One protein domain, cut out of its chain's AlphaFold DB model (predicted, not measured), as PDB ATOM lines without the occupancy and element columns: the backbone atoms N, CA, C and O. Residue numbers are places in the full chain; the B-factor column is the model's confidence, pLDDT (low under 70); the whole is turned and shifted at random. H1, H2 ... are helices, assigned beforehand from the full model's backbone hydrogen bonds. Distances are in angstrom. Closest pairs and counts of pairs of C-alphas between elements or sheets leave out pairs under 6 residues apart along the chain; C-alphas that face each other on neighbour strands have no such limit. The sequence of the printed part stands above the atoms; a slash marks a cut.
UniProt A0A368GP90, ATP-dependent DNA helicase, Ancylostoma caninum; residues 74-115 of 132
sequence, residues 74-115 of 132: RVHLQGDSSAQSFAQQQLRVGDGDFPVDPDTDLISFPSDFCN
ATOM      1  N   ARG A  74     182.706 304.723 311.300       84.81
ATOM      2  CA  ARG A  74     181.876 304.007 312.286       84.81
ATOM      3  C   ARG A  74     180.401 304.073 311.895       84.81
ATOM      4  O   ARG A  74     179.750 303.042 311.805       84.81
ATOM      5  N   VAL A  75     179.919 305.276 311.593       88.25
ATOM      6  CA  VAL A  75     178.546 305.498 311.122       88.25
ATOM      7  C   VAL A  75     178.333 304.849 309.754       88.25
ATOM      8  O   VAL A  75     177.350 304.144 309.553       88.25
ATOM      9  N   HIS A  76     179.277 305.045 308.828       87.12
ATOM     10  CA  HIS A  76     179.163 304.545 307.457       87.12
ATOM     11  C   HIS A  76     179.033 303.016 307.381       87.12
ATOM     12  O   HIS A  76     178.259 302.515 306.575       87.12
ATOM     13  N   LEU A  77     179.774 302.281 308.216       87.25
ATOM     14  CA  LEU A  77     179.761 300.816 308.211       87.25
ATOM     15  C   LEU A  77     178.568 300.218 308.967       87.25
ATOM     16  O   LEU A  77     178.130 299.125 308.622       87.25
ATOM     17  N   GLN A  78     178.061 300.898 310.000       82.75
ATOM     18  CA  GLN A  78     176.965 300.385 310.832       82.75
ATOM     19  C   GLN A  78     175.575 300.740 310.287       82.75
ATOM     20  O   GLN A  78     174.605 300.084 310.654       82.75
ATOM     21  N   GLY A  79     175.459 301.752 309.419       77.62
ATOM     22  CA  GLY A  79     174.183 302.148 308.806       77.62
ATOM     23  C   GLY A  79     173.143 302.700 309.793       77.62
ATOM     24  O   GLY A  79     171.974 302.847 309.443       77.62
ATOM     25  N   ASP A  80     173.554 303.007 311.024       82.88
ATOM     26  CA  ASP A  80     172.673 303.503 312.076       82.88
ATOM     27  C   ASP A  80     172.375 304.997 311.873       82.88
ATOM     28  O   ASP A  80     173.238 305.868 312.031       82.88
ATOM     29  N   SER A  81     171.118 305.293 311.535       83.19
ATOM     30  CA  SER A  81     170.632 306.660 311.318       83.19
ATOM     31  C   SER A  81     170.711 307.520 312.586       83.19
ATOM     32  O   SER A  81     170.951 308.725 312.494       83.19
ATOM     33  N   SER A  82     170.569 306.916 313.772       83.94
ATOM     34  CA  SER A  82     170.694 307.627 315.049       83.94
ATOM     35  C   SER A  82     172.149 308.019 315.321       83.94
ATOM     36  O   SER A  82     172.432 309.177 315.635       83.94
ATOM     37  N   ALA A  83     173.096 307.109 315.065       85.50
ATOM     38  CA  ALA A  83     174.526 307.395 315.138       85.50
ATOM     39  C   ALA A  83     174.956 308.464 314.120       85.50
ATOM     40  O   ALA A  83     175.821 309.290 314.421       85.50
ATOM     41  N   GLN A  84     174.341 308.486 312.931       87.94
ATOM     42  CA  GLN A  84     174.571 309.537 311.940       87.94
ATOM     43  C   GLN A  84     174.088 310.905 312.429       87.94
ATOM     44  O   GLN A  84     174.846 311.873 312.329       87.94
ATOM     45  N   SER A  85     172.868 310.985 312.969       88.94
ATOM     46  CA  SER A  85     172.322 312.226 313.537       88.94
ATOM     47  C   SER A  85     173.216 312.751 314.663       88.94
ATOM     48  O   SER A  85     173.682 313.892 314.619       88.94
ATOM     49  N   PHE A  86     173.572 311.880 315.608       87.25
ATOM     50  CA  PHE A  86     174.432 312.230 316.733       87.25
ATOM     51  C   PHE A  86     175.827 312.696 316.292       87.25
ATOM     52  O   PHE A  86     176.341 313.694 316.793       87.25
ATOM     53  N   ALA A  87     176.439 312.030 315.306       88.94
ATOM     54  CA  ALA A  87     177.728 312.454 314.764       88.94
ATOM     55  C   ALA A  87     177.664 313.858 314.138       88.94
ATOM     56  O   ALA A  87     178.595 314.644 314.309       88.94
ATOM     57  N   GLN A  88     176.571 314.199 313.447       88.81
ATOM     58  CA  GLN A  88     176.365 315.547 312.907       88.81
ATOM     59  C   GLN A  88     176.176 316.583 314.018       88.81
ATOM     60  O   GLN A  88     176.778 317.655 313.964       88.81
ATOM     61  N   GLN A  89     175.409 316.255 315.060       89.19
ATOM     62  CA  GLN A  89     175.263 317.121 316.229       89.19
ATOM     63  C   GLN A  89     176.624 317.375 316.905       89.19
ATOM     64  O   GLN A  89     176.973 318.527 317.144       89.19
ATOM     65  N   GLN A  90     177.448 316.343 317.123       87.94
ATOM     66  CA  GLN A  90     178.804 316.501 317.674       87.94
ATOM     67  C   GLN A  90     179.713 317.382 316.805       87.94
ATOM     68  O   GLN A  90     180.489 318.181 317.337       87.94
ATOM     69  N   LEU A  91     179.638 317.246 315.476       89.06
ATOM     70  CA  LEU A  91     180.412 318.084 314.558       89.06
ATOM     71  C   LEU A  91     180.026 319.556 314.689       89.06
ATOM     72  O   LEU A  91     180.924 320.387 314.812       89.06
ATOM     73  N   ARG A  92     178.722 319.853 314.741       89.19
ATOM     74  CA  ARG A  92     178.199 321.213 314.926       89.19
ATOM     75  C   ARG A  92     178.648 321.827 316.252       89.19
ATOM     76  O   ARG A  92     179.078 322.975 316.261       89.19
ATOM     77  N   VAL A  93     178.657 321.056 317.347       87.81
ATOM     78  CA  VAL A  93     179.187 321.527 318.645       87.81
ATOM     79  C   VAL A  93     180.662 321.889 318.509       87.81
ATOM     80  O   VAL A  93     181.082 322.967 318.917       87.81
ATOM     81  N   GLY A  94     181.456 321.009 317.892       86.00
ATOM     82  CA  GLY A  94     182.887 321.242 317.697       86.00
ATOM     83  C   GLY A  94     183.223 322.386 316.730       86.00
ATOM     84  O   GLY A  94     184.354 322.867 316.755       86.00
ATOM     85  N   ASP A  95     182.282 322.796 315.878       87.94
ATOM     86  CA  ASP A  95     182.399 323.959 314.989       87.94
ATOM     87  C   ASP A  95     181.915 325.266 315.630       87.94
ATOM     88  O   ASP A  95     182.110 326.332 315.046       87.94
ATOM     89  N   GLY A  96     181.303 325.204 316.817       87.12
ATOM     90  CA  GLY A  96     180.619 326.353 317.410       87.12
ATOM     91  C   GLY A  96     179.339 326.743 316.661       87.12
ATOM     92  O   GLY A  96     178.887 327.875 316.778       87.12
ATOM     93  N   ASP A  97     178.752 325.821 315.892       88.25
ATOM     94  CA  ASP A  97     177.524 326.016 315.108       88.25
ATOM     95  C   ASP A  97     176.268 325.635 315.919       88.25
ATOM     96  O   ASP A  97     175.405 324.851 315.501       88.25
ATOM     97  N   PHE A  98     176.198 326.168 317.139       86.12
ATOM     98  CA  PHE A  98     175.041 326.072 318.021       86.12
ATOM     99  C   PHE A  98     174.582 327.469 318.433       86.12
ATOM    100  O   PHE A  98     175.427 328.337 318.649       86.12
ATOM    101  N   PRO A  99     173.262 327.703 318.563       85.38
ATOM    102  CA  PRO A  99     172.763 328.954 319.111       85.38
ATOM    103  C   PRO A  99     173.320 329.149 320.522       85.38
ATOM    104  O   PRO A  99     173.135 328.284 321.383       85.38
ATOM    105  N   VAL A 100     174.004 330.270 320.724       89.00
ATOM    106  CA  VAL A 100     174.490 330.708 322.031       89.00
ATOM    107  C   VAL A 100     173.508 331.741 322.558       89.00
ATOM    108  O   VAL A 100     173.156 332.691 321.854       89.00
ATOM    109  N   ASP A 101     173.043 331.531 323.779       89.38
ATOM    110  CA  ASP A 101     172.234 332.501 324.497       89.38
ATOM    111  C   ASP A 101     173.099 333.735 324.838       89.38
ATOM    112  O   ASP A 101     174.152 333.586 325.465       89.38
ATOM    113  N   PRO A 102     172.703 334.949 324.414       87.62
ATOM    114  CA  PRO A 102     173.538 336.141 324.553       87.62
ATOM    115  C   PRO A 102     173.679 336.636 325.998       87.62
ATOM    116  O   PRO A 102     174.611 337.387 326.281       87.62
ATOM    117  N   ASP A 103     172.778 336.238 326.899       92.81
ATOM    118  CA  ASP A 103     172.768 336.690 328.291       92.81
ATOM    119  C   ASP A 103     173.577 335.752 329.200       92.81
ATOM    120  O   ASP A 103     174.140 336.182 330.208       92.81
ATOM    121  N   THR A 104     173.643 334.467 328.848       90.69
ATOM    122  CA  THR A 104     174.265 333.419 329.673       90.69
ATOM    123  C   THR A 104     175.530 332.807 329.073       90.69
ATOM    124  O   THR A 104     176.256 332.126 329.797       90.69
ATOM    125  N   ASP A 105     175.812 333.044 327.786       86.69
ATOM    126  CA  ASP A 105     176.907 332.417 327.023       86.69
ATOM    127  C   ASP A 105     176.812 330.874 326.987       86.69
ATOM    128  O   ASP A 105     177.800 330.152 326.839       86.69
ATOM    129  N   LEU A 106     175.593 330.341 327.150       89.31
ATOM    130  CA  LEU A 106     175.305 328.907 327.149       89.31
ATOM    131  C   LEU A 106     174.722 328.453 325.810       89.31
ATOM    132  O   LEU A 106     173.967 329.168 325.154       89.31
ATOM    133  N   ILE A 107     175.025 327.210 325.434       89.38
ATOM    134  CA  ILE A 107     174.382 326.526 324.307       89.38
ATOM    135  C   ILE A 107     173.237 325.642 324.799       89.38
ATOM    136  O   ILE A 107     173.328 325.011 325.852       89.38
ATOM    137  N   SER A 108     172.171 325.553 324.005       85.94
ATOM    138  CA  SER A 108     171.069 324.616 324.249       85.94
ATOM    139  C   SER A 108     171.214 323.377 323.373       85.94
ATOM    140  O   SER A 108     171.282 323.478 322.145       85.94
ATOM    141  N   PHE A 109     171.241 322.200 323.997       84.94
ATOM    142  CA  PHE A 109     171.249 320.937 323.266       84.94
ATOM    143  C   PHE A 109     169.835 320.541 322.804       84.94
ATOM    144  O   PHE A 109     168.862 320.797 323.517       84.94
ATOM    145  N   PRO A 110     169.704 319.889 321.635       84.19
ATOM    146  CA  PRO A 110     168.478 319.229 321.212       84.19
ATOM    147  C   PRO A 110     168.042 318.176 322.233       84.19
ATOM    148  O   PRO A 110     168.881 317.543 322.874       84.19
ATOM    149  N   SER A 111     166.738 317.933 322.349       84.69
ATOM    150  CA  SER A 111     166.190 316.937 323.280       84.69
ATOM    151  C   SER A 111     166.643 315.502 322.990       84.69
ATOM    152  O   SER A 111     166.568 314.654 323.869       84.69
ATOM    153  N   ASP A 112     167.094 315.220 321.767       84.75
ATOM    154  CA  ASP A 112     167.612 313.921 321.330       84.75
ATOM    155  C   ASP A 112     169.147 313.809 321.422       84.75
ATOM    156  O   ASP A 112     169.717 312.802 321.008       84.75
ATOM    157  N   PHE A 113     169.830 314.821 321.971       83.50
ATOM    158  CA  PHE A 113     171.293 314.839 322.062       83.50
ATOM    159  C   PHE A 113     171.840 313.844 323.094       83.50
ATOM    160  O   PHE A 113     172.898 313.242 322.895       83.50
ATOM    161  N   CYS A 114     171.138 313.671 324.214       80.69
ATOM    162  CA  CYS A 114     171.485 312.707 325.249       80.69
ATOM    163  C   CYS A 114     170.232 312.146 325.922       80.69
ATOM    164  O   CYS A 114     169.202 312.808 326.012       80.69
ATOM    165  N   ASN A 115     170.347 310.924 326.437       82.44
ATOM    166  CA  ASN A 115     169.337 310.367 327.323       82.44
ATOM    167  C   ASN A 115     169.661 310.822 328.744       82.44
ATOM    168  O   ASN A 115     170.706 310.454 329.286       82.44
TER     169      ASN A 115
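This is residues 74 to 115 of the 132 residues of the protein "ATP-dependent DNA helicase" of Ancylostoma caninum (UniProt A0A368GP90). One straight helix, H2, has a short helical turn, H1, at its first end, while a long loop, residues 96 to 115, leaves its other end, turns round and folds back toward H2. The printed part has 42 residues with two named helices, H1 then H2, and no named strand; the class is all helix, though under half of the residues, 20 of 42, are in named elements. The whole is loose, with a radius of gyration of the C-alphas of 12.5 A, and flat, spanning 41 by 21 by 9 A.

H2, residues 81 to 95, is 21.2 A long, from C-alpha 81 at (170.632, 306.660, 311.318) to C-alpha 95 at (182.399, 323.959, 314.989). H1, residues 74 to 78, is 6.3 A long and begins with C-alpha 74 at (181.876, 304.007, 312.286).

H2, with residues 83 to 87 alone, only just touches H1, with 3 pairs of C-alphas within 8 A. Their closest C-alphas, those of Val 75 and Gln 84, are 5.7 A apart. A tight link of 2 residues joins them. In H1 and H2 every O i to N i+4 pair is within hydrogen-bond range.

The C-alphas farthest apart, those of Leu 77 and Asp 103, are 41.7 A apart. The printed part has no cut. The mean pLDDT of the printed part is 86.6, and no printed residue is under 70.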